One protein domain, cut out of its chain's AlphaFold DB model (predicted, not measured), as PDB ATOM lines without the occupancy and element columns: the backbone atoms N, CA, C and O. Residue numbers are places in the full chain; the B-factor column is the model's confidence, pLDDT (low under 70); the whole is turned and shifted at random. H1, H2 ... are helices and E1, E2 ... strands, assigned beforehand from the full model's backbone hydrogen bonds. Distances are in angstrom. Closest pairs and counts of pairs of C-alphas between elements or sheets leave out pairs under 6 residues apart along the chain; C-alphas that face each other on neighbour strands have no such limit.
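Overview. This is residues 10 to 103 of the 104 residues of an uncharacterized protein of Natronincola sp (UniProt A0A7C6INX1). One long helix, H2, runs along one face of a twisted five-stranded sheet near its E3, E4 and E5 side, while the E1 and E2 hairpin reaches away from it. Short H1 sticks out beyond the sheet, with residues 68 to 73 standing free. The printed part has 94 residues, in chain order E1 E2 E3 E4 E5 H1 H2; the sheet, in the order E1 - E2 - E3 - E4 - E5, is a meander, each strand the antiparallel neighbour of the one before. The class is mixed, helices and strands, in two layers, H2 on one face of the sheet. It is only just compact, close to loose, with a radius of gyration of the C-alphas of 14.3 A, and elongated, spanning 49 by 30 by 24 A.

Along the chain. Find C-alpha 10 at (27.265, -54.899, 23.354), where E1, residues 10 to 14, begins. E2 follows at 17 to 22, E3 at 29 to 36 over 22.6 A, E4 at 39 to 46 over 22.5 A, and E5 at 60 to 63. H1 is residues 68 to 72; H2, residues 77 to 101, runs 36.7 A to C-alpha 101 at (25.626, -64.046, 53.019).

Arrangement. Look at the hairpins: N 11 and O 19 of E1 and E2 are 2.8 A apart, N 20 and O 33 of E2 and E3 2.8 A, N 32 and O 43 of E3 and E4 2.8 A, N 63 and O 40 of E4 and E5 2.7 A, each within hydrogen-bond range. H2 is on the sheet at a height of 7.3 A, over E4 and only just not over E3, on which 2 of its C-alphas fall; it runs along the strands, at 7 degrees to E4 on the local plane. The closest C-alphas of E4 and H2 are those of Ala 44 and Lys 88, 5.1 A apart. H1 is not on the sheet, and H1 and H2 are apart. In H1 and H2 every O i to N i+4 pair is within hydrogen-bond range.

Size, cuts and confidence. The C-alphas farthest apart, of Leu 72 and Lys 103, are 49.2 A apart. The printed part has no cut; E4 to E5 is a long link of 13 residues. Mean pLDDT of the printed part is 93.1, and no printed residue is under 70.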
ATOM      1  N   TRP A  10      28.098 -55.811  24.129       95.38
ATOM      2  CA  TRP A  10      27.265 -54.899  23.354       95.38
ATOM      3  C   TRP A  10      26.376 -55.671  22.380       95.38
ATOM      4  O   TRP A  10      26.829 -56.551  21.653       95.38
ATOM      5  N   THR A  11      25.105 -55.299  22.334       94.94
ATOM      6  CA  THR A  11      24.114 -55.795  21.377       94.94
ATOM      7  C   THR A  11      23.375 -54.614  20.763       94.94
ATOM      8  O   THR A  11      23.215 -53.564  21.387       94.94
ATOM      9  N   ARG A  12      22.919 -54.766  19.521       93.69
ATOM     10  CA  ARG A  12      22.184 -53.728  18.791       93.69
ATOM     11  C   ARG A  12      20.799 -54.258  18.418       93.69
ATOM     12  O   ARG A  12      20.641 -54.785  17.320       93.69
ATOM     13  N   PRO A  13      19.818 -54.203  19.340       90.25
ATOM     14  CA  PRO A  13      18.511 -54.816  19.112       90.25
ATOM     15  C   PRO A  13      17.671 -54.059  18.076       90.25
ATOM     16  O   PRO A  13      16.837 -54.670  17.418       90.25
ATOM     17  N   THR A  14      17.887 -52.751  17.914       91.50
ATOM     18  CA  THR A  14      17.244 -51.942  16.868       91.50
ATOM     19  C   THR A  14      18.247 -50.998  16.217       91.50
ATOM     20  O   THR A  14      19.363 -50.804  16.697       91.50
ATOM     21  N   ASP A  15      17.845 -50.366  15.121       90.06
ATOM     22  CA  ASP A  15      18.600 -49.293  14.481       90.06
ATOM     23  C   ASP A  15      18.770 -48.047  15.369       90.06
ATOM     24  O   ASP A  15      19.753 -47.317  15.231       90.06
ATOM     25  N   LYS A  16      17.857 -47.842  16.318       91.62
ATOM     26  CA  LYS A  16      17.839 -46.684  17.223       91.62
ATOM     27  C   LYS A  16      18.397 -46.953  18.616       91.62
ATOM     28  O   LYS A  16      18.390 -46.045  19.446       91.62
ATOM     29  N   SER A  17      18.839 -48.179  18.906       93.44
ATOM     30  CA  SER A  17      19.300 -48.520  20.251       93.44
ATOM     31  C   SER A  17      20.484 -49.473  20.295       93.44
ATOM     32  O   SER A  17      20.655 -50.346  19.447       93.44
ATOM     33  N   ALA A  18      21.291 -49.310  21.339       95.00
ATOM     34  CA  ALA A  18      22.367 -50.220  21.698       95.00
ATOM     35  C   ALA A  18      22.220 -50.605  23.171       95.00
ATOM     36  O   ALA A  18      21.971 -49.749  24.019       95.00
ATOM     37  N   VAL A  19      22.364 -51.892  23.470       95.19
ATOM     38  CA  VAL A  19      22.284 -52.437  24.822       95.19
ATOM     39  C   VAL A  19      23.629 -53.042  25.184       95.19
ATOM     40  O   VAL A  19      24.092 -53.969  24.526       95.19
ATOM     41  N   TYR A  20      24.227 -52.539  26.252       96.31
ATOM     42  CA  TYR A  20      25.372 -53.138  26.918       96.31
ATOM     43  C   TYR A  20      24.907 -53.902  28.153       96.31
ATOM     44  O   TYR A  20      24.077 -53.395  28.908       96.31
ATOM     45  N   LEU A  21      25.451 -55.097  28.364       96.94
ATOM     46  CA  LEU A  21      25.206 -55.919  29.545       96.94
ATOM     47  C   LEU A  21      26.539 -56.372  30.145       96.94
ATOM     48  O   LEU A  21      27.321 -57.028  29.466       96.94
ATOM     49  N   GLU A  22      26.762 -56.075  31.420       96.50
ATOM     50  CA  GLU A  22      27.960 -56.450  32.177       96.50
ATOM     51  C   GLU A  22      27.539 -57.204  33.435       96.50
ATOM     52  O   GLU A  22      26.920 -56.627  34.324       96.50
ATOM     53  N   ILE A  23      27.859 -58.496  33.495       96.06
ATOM     54  CA  ILE A  23      27.681 -59.359  34.668       96.06
ATOM     55  C   ILE A  23      28.986 -60.138  34.825       96.06
ATOM     56  O   ILE A  23      29.406 -60.819  33.887       96.06
ATOM     57  N   ALA A  24      29.645 -60.009  35.977       94.25
ATOM     58  CA  ALA A  24      30.913 -60.683  36.226       94.25
ATOM     59  C   ALA A  24      30.722 -62.208  36.391       94.25
ATOM     60  O   ALA A  24      29.657 -62.660  36.819       94.25
ATOM     61  N   PRO A  25      31.736 -63.036  36.082       92.62
ATOM     62  CA  PRO A  25      31.662 -64.474  36.323       92.62
ATOM     63  C   PRO A  25      31.398 -64.795  37.801       92.62
ATOM     64  O   PRO A  25      32.111 -64.321  38.679       92.62
ATOM     65  N   GLY A  26      30.390 -65.627  38.071       91.81
ATOM     66  CA  GLY A  26      29.994 -66.008  39.434       91.81
ATOM     67  C   GLY A  26      29.022 -65.038  40.113       91.81
ATOM     68  O   GLY A  26      28.391 -65.420  41.102       91.81
ATOM     69  N   ASP A  27      28.831 -63.845  39.549       94.81
ATOM     70  CA  ASP A  27      27.838 -62.882  40.007       94.81
ATOM     71  C   ASP A  27      26.472 -63.134  39.365       94.81
ATOM     72  O   ASP A  27      26.349 -63.615  38.236       94.81
ATOM     73  N   LYS A  28      25.417 -62.794  40.111       95.06
ATOM     74  CA  LYS A  28      24.034 -62.854  39.625       95.06
ATOM     75  C   LYS A  28      23.586 -61.487  39.114       95.06
ATOM     76  O   LYS A  28      22.960 -61.380  38.061       95.06
ATOM     77  N   TRP A  29      23.933 -60.447  39.865       97.06
ATOM     78  CA  TRP A  29      23.637 -59.064  39.540       97.06
ATOM     79  C   TRP A  29      24.752 -58.427  38.722       97.06
ATOM     80  O   TRP A  29      25.932 -58.700  38.932       97.06
ATOM     81  N   GLY A  30      24.366 -57.528  37.825       96.69
ATOM     82  CA  GLY A  30      25.286 -56.694  37.062       96.69
ATOM     83  C   GLY A  30      24.601 -55.424  36.580       96.69
ATOM     84  O   GLY A  30      23.619 -54.989  37.183       96.69
ATOM     85  N   ILE A  31      25.088 -54.835  35.491       96.75
ATOM     86  CA  ILE A  31      24.504 -53.626  34.909       96.75
ATOM     87  C   ILE A  31      24.042 -53.822  33.470       96.75
ATOM     88  O   ILE A  31      24.643 -54.556  32.686       96.75
ATOM     89  N   ARG A  32      22.989 -53.095  33.104       96.62
ATOM     90  CA  ARG A  32      22.507 -52.940  31.736       96.62
ATOM     91  C   ARG A  32      22.466 -51.460  31.382       96.62
ATOM     92  O   ARG A  32      21.816 -50.674  32.066       96.62
ATOM     93  N   VAL A  33      23.114 -51.089  30.285       96.06
ATOM     94  CA  VAL A  33      23.045 -49.737  29.721       96.06
ATOM     95  C   VAL A  33      22.315 -49.819  28.395       96.06
ATOM     96  O   VAL A  33      22.758 -50.506  27.484       96.06
ATOM     97  N   THR A  34      21.194 -49.122  28.276       95.31
ATOM     98  CA  THR A  34      20.421 -49.039  27.038       95.31
ATOM     99  C   THR A  34      20.510 -47.614  26.510       95.31
ATOM    100  O   THR A  34      19.963 -46.701  27.120       95.31
ATOM    101  N   LEU A  35      21.215 -47.413  25.401       95.06
ATOM    102  CA  LEU A  35      21.293 -46.136  24.688       95.06
ATOM    103  C   LEU A  35      20.141 -46.074  23.683       95.06
ATOM    104  O   LEU A  35      19.976 -47.022  22.914       95.06
ATOM    105  N   ILE A  36      19.343 -45.005  23.700       93.12
ATOM    106  CA  ILE A  36      18.169 -44.828  22.832       93.12
ATOM    107  C   ILE A  36      18.122 -43.378  22.372       93.12
ATOM    108  O   ILE A  36      17.838 -42.503  23.182       93.12
ATOM    109  N   ASP A  37      18.336 -43.155  21.077       88.88
ATOM    110  CA  ASP A  37      18.233 -41.837  20.436       88.88
ATOM    111  C   ASP A  37      18.983 -40.729  21.213       88.88
ATOM    112  O   ASP A  37      20.213 -40.654  21.146       88.88
ATOM    113  N   ASP A  38      18.270 -39.920  22.000       89.06
ATOM    114  CA  ASP A  38      18.797 -38.801  22.778       89.06
ATOM    115  C   ASP A  38      18.976 -39.078  24.284       89.06
ATOM    116  O   ASP A  38      19.454 -38.207  25.011       89.06
ATOM    117  N   TYR A  39      18.649 -40.272  24.781       94.44
ATOM    118  CA  TYR A  39      18.751 -40.622  26.199       94.44
ATOM    119  C   TYR A  39      19.395 -41.992  26.436       94.44
ATOM    120  O   TYR A  39      19.670 -42.778  25.528       94.44
ATOM    121  N   ALA A  40      19.660 -42.289  27.705       95.56
ATOM    122  CA  ALA A  40      20.123 -43.597  28.133       95.56
ATOM    123  C   ALA A  40      19.320 -44.094  29.331       95.56
ATOM    124  O   ALA A  40      18.836 -43.312  30.144       95.56
ATOM    125  N   LYS A  41      19.212 -45.407  29.474       95.44
ATOM    126  CA  LYS A  41      18.715 -46.064  30.678       95.44
ATOM    127  C   LYS A  41      19.849 -46.884  31.272       95.44
ATOM    128  O   LYS A  41      20.441 -47.697  30.565       95.44
ATOM    129  N   VAL A  42      20.152 -46.663  32.544       96.19
ATOM    130  CA  VAL A  42      21.185 -47.398  33.276       96.19
ATOM    131  C   VAL A  42      20.509 -48.171  34.396       96.19
ATOM    132  O   VAL A  42      19.791 -47.604  35.225       96.19
ATOM    133  N   GLU A  43      20.705 -49.483  34.388       96.94
ATOM    134  CA  GLU A  43      20.006 -50.414  35.260       96.94
ATOM    135  C   GLU A  43      20.995 -51.332  35.979       96.94
ATOM    136  O   GLU A  43      21.935 -51.816  35.360       96.94
ATOM    137  N   ALA A  44      20.763 -51.607  37.262       97.12
ATOM    138  CA  ALA A  44      21.318 -52.768  37.952       97.12
ATOM    139  C   ALA A  44      20.331 -53.928  37.780       97.12
ATOM    140  O   ALA A  44      19.157 -53.772  38.112       97.12
ATOM    141  N   VAL A  45      20.761 -55.061  37.231       96.50
ATOM    142  CA  VAL A  45      19.868 -56.140  36.771       96.50
ATOM    143  C   VAL A  45      20.194 -57.470  37.440       96.50
ATOM    144  O   VAL A  45      21.364 -57.814  37.577       96.50
ATOM    145  N   ASP A  46      19.159 -58.221  37.824       94.25
ATOM    146  CA  ASP A  46      19.265 -59.598  38.327       94.25
ATOM    147  C   ASP A  46      19.323 -60.577  37.139       94.25
ATOM    148  O   ASP A  46      18.310 -61.117  36.685       94.25
ATOM    149  N   GLY A  47      20.513 -60.737  36.565       92.06
ATOM    150  CA  GLY A  47      20.753 -61.594  35.412       92.06
ATOM    151  C   GLY A  47      20.468 -60.952  34.041       92.06
ATOM    152  O   GLY A  47      19.964 -59.832  33.930       92.06
ATOM    153  N   PRO A  48      20.756 -61.682  32.945       86.44
ATOM    154  CA  PRO A  48      20.745 -61.145  31.577       86.44
ATOM    155  C   PRO A  48      19.353 -60.763  31.058       86.44
ATOM    156  O   PRO A  48      19.229 -59.976  30.120       86.44
ATOM    157  N   LYS A  49      18.296 -61.329  31.652       84.31
ATOM    158  CA  LYS A  49      16.895 -61.020  31.330       84.31
ATOM    159  C   LYS A  49      16.265 -60.031  32.314       84.31
ATOM    160  O   LYS A  49      15.101 -59.682  32.132       84.31
ATOM    161  N   GLY A  50      17.005 -59.586  33.333       76.19
ATOM    162  CA  GLY A  50      16.530 -58.603  34.296       76.19
ATOM    163  C   GLY A  50      16.225 -57.287  33.585       76.19
ATOM    164  O   GLY A  50      17.117 -56.635  33.049       76.19
ATOM    165  N   VAL A  51      14.949 -56.918  33.535       76.06
ATOM    166  CA  VAL A  51      14.485 -55.634  33.005       76.06
ATOM    167  C   VAL A  51      13.528 -55.014  33.996       76.06
ATOM    168  O   VAL A  51      12.646 -55.688  34.526       76.06
ATOM    169  N   TRP A  52      13.668 -53.712  34.223       79.94
ATOM    170  CA  TRP A  52      12.767 -53.003  35.115       79.94
ATOM    171  C   TRP A  52      11.709 -52.236  34.332       79.94
ATOM    172  O   TRP A  52      12.009 -51.244  33.658       79.94
ATOM    173  N   TYR A  53      10.448 -52.635  34.476       73.00
ATOM    174  CA  TYR A  53       9.324 -51.779  34.114       73.00
ATOM    175  C   TYR A  53       9.001 -50.855  35.292       73.00
ATOM    176  O   TYR A  53       8.628 -51.335  36.357       73.00
ATOM    177  N   LYS A  54       9.188 -49.537  35.119       76.75
ATOM    178  CA  LYS A  54       9.042 -48.529  36.195       76.75
ATOM    179  C   LYS A  54       9.783 -48.924  37.487       76.75
ATOM    180  O   LYS A  54       9.241 -48.818  38.584       76.75
ATOM    181  N   GLY A  55      11.016 -49.416  37.341       81.12
ATOM    182  CA  GLY A  55      11.819 -49.870  38.474       81.12
ATOM    183  C   GLY A  55      12.122 -48.757  39.476       81.12
ATOM    184  O   GLY A  55      12.206 -47.591  39.079       81.12
ATOM    185  N   PRO A  56      12.347 -49.101  40.755       91.88
ATOM    186  CA  PRO A  56      12.837 -48.152  41.746       91.88
ATOM    187  C   PRO A  56      14.119 -47.462  41.269       91.88
ATOM    188  O   PRO A  56      14.978 -48.105  40.662       91.88
ATOM    189  N   ASN A  57      14.298 -46.185  41.626       92.75
ATOM    190  CA  ASN A  57      15.472 -45.405  41.212       92.75
ATOM    191  C   ASN A  57      16.802 -46.049  41.646       92.75
ATOM    192  O   ASN A  57      17.813 -45.873  40.978       92.75
ATOM    193  N   ARG A  58      16.809 -46.848  42.727       95.06
ATOM    194  CA  ARG A  58      17.972 -47.662  43.122       95.06
ATOM    195  C   ARG A  58      18.454 -48.541  41.963       95.06
ATOM    196  O   ARG A  58      19.640 -48.534  41.662       95.06
ATOM    197  N   TYR A  59      17.537 -49.217  41.273       95.75
ATOM    198  CA  TYR A  59      17.863 -50.205  40.246       95.75
ATOM    199  C   TYR A  59      17.765 -49.687  38.818       95.75
ATOM    200  O   TYR A  59      18.424 -50.240  37.955       95.75
ATOM    201  N   SER A  60      16.974 -48.652  38.537       96.12
ATOM    202  CA  SER A  60      16.733 -48.197  37.165       96.12
ATOM    203  C   SER A  60      16.634 -46.683  37.101       96.12
ATOM    204  O   SER A  60      15.732 -46.098  37.701       96.12
ATOM    205  N   THR A  61      17.495 -46.062  36.299       96.50
ATOM    206  CA  THR A  61      17.524 -44.606  36.135       96.50
ATOM    207  C   THR A  61      17.619 -44.238  34.657       96.50
ATOM    208  O   THR A  61      18.449 -44.768  33.920       96.50
ATOM    209  N   THR A  62      16.757 -43.317  34.222       95.94
ATOM    210  CA  THR A  62      16.798 -42.740  32.872       95.94
ATOM    211  C   THR A  62      17.592 -41.440  32.899       95.94
ATOM    212  O   THR A  62      17.309 -40.540  33.690       95.94
ATOM    213  N   ILE A  63      18.584 -41.340  32.022       96.31
ATOM    214  CA  ILE A  63      19.510 -40.224  31.899       96.31
ATOM    215  C   ILE A  63      19.209 -39.466  30.613       96.31
ATOM    216  O   ILE A  63      19.323 -40.008  29.517       96.31
ATOM    217  N   TYR A  64      18.867 -38.192  30.772       96.06
ATOM    218  CA  TYR A  64      18.569 -37.270  29.681       96.06
ATOM    219  C   TYR A  64      19.737 -36.310  29.413       96.06
ATOM    220  O   TYR A  64      20.584 -36.107  30.303       96.06
ATOM    221  N   PRO A  65      19.769 -35.667  28.228       95.12
ATOM    222  CA  PRO A  65      20.772 -34.667  27.885       95.12
ATOM    223  C   PRO A  65      20.928 -33.575  28.953       95.12
ATOM    224  O   PRO A  65      19.977 -33.251  29.673       95.12
ATOM    225  N   PRO A  66      22.127 -32.976  29.076       94.69
ATOM    226  CA  PRO A  66      22.358 -31.900  30.029       94.69
ATOM    227  C   PRO A  66      21.525 -30.663  29.672       94.69
ATOM    228  O   PRO A  66      21.463 -30.246  28.508       94.69
ATOM    229  N   LYS A  67      20.927 -30.051  30.698       94.56
ATOM    230  CA  LYS A  67      20.264 -28.744  30.645       94.56
ATOM    231  C   LYS A  67      21.275 -27.637  30.334       94.56
ATOM    232  O   LYS A  67      22.481 -27.819  30.482       94.56
ATOM    233  N   LEU A  68      20.787 -26.454  29.957       93.31
ATOM    234  CA  LEU A  68      21.638 -25.323  29.562       93.31
ATOM    235  C   LEU A  68      22.714 -24.981  30.610       93.31
ATOM    236  O   LEU A  68      23.879 -24.831  30.266       93.31
ATOM    237  N   TRP A  69      22.357 -24.937  31.892       95.19
ATOM    238  CA  TRP A  69      23.309 -24.646  32.969       95.19
ATOM    239  C   TRP A  69      24.287 -25.802  33.249       95.19
ATOM    240  O   TRP A  69      25.433 -25.547  33.604       95.19
ATOM    241  N   GLU A  70      23.869 -27.062  33.066       94.56
ATOM    242  CA  GLU A  70      24.759 -28.230  33.163       94.56
ATOM    243  C   GLU A  70      25.830 -28.144  32.067       94.56
ATOM    244  O   GLU A  70      27.016 -28.324  32.339       94.56
ATOM    245  N   ARG A  71      25.427 -27.754  30.850       93.06
ATOM    246  CA  ARG A  71      26.344 -27.520  29.726       93.06
ATOM    247  C   ARG A  71      27.337 -26.393  30.012       93.06
ATOM    248  O   ARG A  71      28.515 -26.559  29.722       93.06
ATOM    249  N   LEU A  72      26.896 -25.291  30.626       95.00
ATOM    250  CA  LEU A  72      27.790 -24.196  31.044       95.00
ATOM    251  C   LEU A  72      28.845 -24.645  32.070       95.00
ATOM    252  O   LEU A  72      29.905 -24.038  32.160       95.00
ATOM    253  N   ARG A  73      28.581 -25.725  32.818       94.38
ATOM    254  CA  ARG A  73      29.531 -26.359  33.748       94.38
ATOM    255  C   ARG A  73      30.364 -27.475  33.107       94.38
ATOM    256  O   ARG A  73      31.052 -28.196  33.819       94.38
ATOM    257  N   GLY A  74      30.276 -27.663  31.790       94.06
ATOM    258  CA  GLY A  74      30.982 -28.729  31.073       94.06
ATOM    259  C   GLY A  74      30.404 -30.135  31.282       94.06
ATOM    260  O   GLY A  74      31.046 -31.114  30.908       94.06
ATOM    261  N   ILE A  75      29.204 -30.269  31.856       95.00
ATOM    262  CA  ILE A  75      28.553 -31.572  32.044       95.00
ATOM    263  C   ILE A  75      28.029 -32.067  30.694       95.00
ATOM    264  O   ILE A  75      27.318 -31.355  29.979       95.00
ATOM    265  N   THR A  76      28.338 -33.321  30.369       94.19
ATOM    266  CA  THR A  76      27.926 -33.978  29.124       94.19
ATOM    267  C   THR A  76      26.936 -35.104  29.411       94.19
ATOM    268  O   THR A  76      26.827 -35.588  30.536       94.19
ATOM    269  N   LEU A  77      26.201 -35.554  28.389       93.00
ATOM    270  CA  LEU A  77      25.379 -36.761  28.527       93.00
ATOM    271  C   LEU A  77      26.254 -37.971  28.893       93.00
ATOM    272  O   LEU A  77      25.895 -38.749  29.769       93.00
ATOM    273  N   GLU A  78      27.430 -38.084  28.274       93.00
ATOM    274  CA  GLU A  78      28.382 -39.162  28.546       93.00
ATOM    275  C   GLU A  78      28.840 -39.183  30.009       93.00
ATOM    276  O   GLU A  78      28.829 -40.247  30.623       93.00
ATOM    277  N   SER A  79      29.186 -38.029  30.594       94.69
ATOM    278  CA  SER A  79      29.587 -37.970  32.006       94.69
ATOM    279  C   SER A  79      28.439 -38.368  32.933       94.69
ATOM    280  O   SER A  79      28.644 -39.161  33.842       94.69
ATOM    281  N   LYS A  80      27.209 -37.914  32.650       96.06
ATOM    282  CA  LYS A  80      26.020 -38.306  33.425       96.06
ATOM    283  C   LYS A  80      25.757 -39.812  33.360       96.06
ATOM    284  O   LYS A  80      25.352 -40.402  34.357       96.06
ATOM    285  N   ILE A  81      25.972 -40.427  32.196       95.94
ATOM    286  CA  ILE A  81      25.841 -41.878  32.027       95.94
ATOM    287  C   ILE A  81      26.927 -42.610  32.821       95.94
ATOM    288  O   ILE A  81      26.604 -43.574  33.509       95.94
ATOM    289  N   ARG A  82      28.184 -42.149  32.764       94.88
ATOM    290  CA  ARG A  82      29.299 -42.747  33.520       94.88
ATOM    291  C   ARG A  82      29.044 -42.705  35.028       94.88
ATOM    292  O   ARG A  82      29.120 -43.742  35.676       94.88
ATOM    293  N   ASP A  83      28.633 -41.551  35.552       95.88
ATOM    294  CA  ASP A  83      28.308 -41.401  36.974       95.88
ATOM    295  C   ASP A  83      27.219 -42.390  37.417       95.88
ATOM    296  O   ASP A  83      27.276 -42.951  38.511       95.88
ATOM    297  N   GLU A  84      26.204 -42.614  36.577       97.06
ATOM    298  CA  GLU A  84      25.127 -43.546  36.905       97.06
ATOM    299  C   GLU A  84      25.554 -45.013  36.773       97.06
ATOM    300  O   GLU A  84      25.127 -45.846  37.571       97.06
ATOM    301  N   ILE A  85      26.420 -45.334  35.809       96.69
ATOM    302  CA  ILE A  85      27.022 -46.666  35.668       96.69
ATOM    303  C   ILE A  85      27.745 -47.057  36.956       96.69
ATOM    304  O   ILE A  85      27.496 -48.141  37.485       96.69
ATOM    305  N   ASP A  86      28.573 -46.165  37.498       96.75
ATOM    306  CA  ASP A  86      29.330 -46.440  38.720       96.75
ATOM    307  C   ASP A  86      28.395 -46.634  39.922       96.75
ATOM    308  O   ASP A  86      28.560 -47.578  40.699       96.75
ATOM    309  N   ARG A  87      27.323 -45.836  40.022       97.50
ATOM    310  CA  ARG A  87      26.277 -46.052  41.037       97.50
ATOM    311  C   ARG A  87      25.592 -47.410  40.885       97.50
ATOM    312  O   ARG A  87      25.373 -48.088  41.887       97.50
ATOM    313  N   LYS A  88      25.238 -47.830  39.666       97.06
ATOM    314  CA  LYS A  88      24.573 -49.127  39.449       97.06
ATOM    315  C   LYS A  88      25.502 -50.313  39.673       97.06
ATOM    316  O   LYS A  88      25.026 -51.341  40.147       97.06
ATOM    317  N   ARG A  89      26.806 -50.171  39.425       97.00
ATOM    318  CA  ARG A  89      27.806 -51.183  39.800       97.00
ATOM    319  C   ARG A  89      27.847 -51.399  41.311       97.00
ATOM    320  O   ARG A  89      27.815 -52.546  41.742       97.00
ATOM    321  N   LEU A  90      27.814 -50.325  42.106       97.81
ATOM    322  CA  LEU A  90      27.720 -50.433  43.569       97.81
ATOM    323  C   LEU A  90      26.433 -51.144  44.006       97.81
ATOM    324  O   LEU A  90      26.470 -52.021  44.861       97.81
ATOM    325  N   VAL A  91      25.296 -50.830  43.375       97.38
ATOM    326  CA  VAL A  91      24.032 -51.530  43.657       97.38
ATOM    327  C   VAL A  91      24.134 -53.020  43.318       97.38
ATOM    328  O   VAL A  91      23.730 -53.846  44.129       97.38
ATOM    329  N   ALA A  92      24.692 -53.384  42.162       96.81
ATOM    330  CA  ALA A  92      24.888 -54.786  41.798       96.81
ATOM    331  C   ALA A  92      25.807 -55.516  42.796       96.81
ATOM    332  O   ALA A  92      25.492 -56.626  43.223       96.81
ATOM    333  N   GLN A  93      26.892 -54.867  43.229       97.06
ATOM    334  CA  GLN A  93      27.808 -55.395  44.240       97.06
ATOM    335  C   GLN A  93      27.115 -55.615  45.592       97.06
ATOM    336  O   GLN A  93      27.303 -56.668  46.210       97.06
ATOM    337  N   ASP A  94      26.298 -54.660  46.045       97.69
ATOM    338  CA  ASP A  94      25.497 -54.786  47.266       97.69
ATOM    339  C   ASP A  94      24.574 -56.008  47.194       97.69
ATOM    340  O   ASP A  94      24.522 -56.806  48.132       97.69
ATOM    341  N   GLU A  95      23.836 -56.163  46.089       96.94
ATOM    342  CA  GLU A  95      22.890 -57.270  45.934       96.94
ATOM    343  C   GLU A  95      23.612 -58.625  45.830       96.94
ATOM    344  O   GLU A  95      23.207 -59.580  46.493       96.94
ATOM    345  N   ASN A  96      24.732 -58.711  45.102       96.81
ATOM    346  CA  ASN A  96      25.566 -59.918  45.079       96.81
ATOM    347  C   ASN A  96      26.105 -60.263  46.477       96.81
ATOM    348  O   ASN A  96      26.083 -61.426  46.876       96.81
ATOM    349  N   SER A  97      26.523 -59.265  47.261       96.38
ATOM    350  CA  SER A  97      27.034 -59.472  48.624       96.38
ATOM    351  C   SER A  97      25.973 -60.028  49.576       96.38
ATOM    352  O   SER A  97      26.293 -60.851  50.433       96.38
ATOM    353  N   LYS A  98      24.706 -59.616  49.431       95.19
ATOM    354  CA  LYS A  98      23.586 -60.199  50.191       95.19
ATOM    355  C   LYS A  98      23.386 -61.670  49.832       95.19
ATOM    356  O   LYS A  98      23.342 -62.507  50.724       95.19
ATOM    357  N   LEU A  99      23.391 -61.994  48.537       92.31
ATOM    358  CA  LEU A  99      23.233 -63.375  48.069       92.31
ATOM    359  C   LEU A  99      24.339 -64.316  48.561       92.31
ATOM    360  O   LEU A  99      24.085 -65.507  48.713       92.31
ATOM    361  N   GLN A 100      25.562 -63.824  48.780       88.19
ATOM    362  CA  GLN A 100      26.635 -64.648  49.351       88.19
ATOM    363  C   GLN A 100      26.456 -64.880  50.853       88.19
ATOM    364  O   GLN A 100      26.754 -65.968  51.331       88.19
ATOM    365  N   LYS A 101      25.944 -63.887  51.592       87.88
ATOM    366  CA  LYS A 101      25.626 -64.046  53.019       87.88
ATOM    367  C   LYS A 101      24.496 -65.044  53.239       87.88
ATOM    368  O   LYS A 101      24.587 -65.834  54.162       87.88
ATOM    369  N   ASP A 102      23.490 -65.041  52.369       80.50
ATOM    370  CA  ASP A 102      22.348 -65.962  52.463       80.50
ATOM    371  C   ASP A 102      22.713 -67.422  52.121       80.50
ATOM    372  O   ASP A 102      21.927 -68.333  52.369       80.50
ATOM    373  N   LYS A 103      23.886 -67.655  51.514       72.00
ATOM    374  CA  LYS A 103      24.418 -68.994  51.205       72.00
ATOM    375  C   LYS A 103      25.287 -69.584  52.323       72.00
ATOM    376  O   LYS A 103      25.664 -70.749  52.208       72.00
TER     377      LYS A 103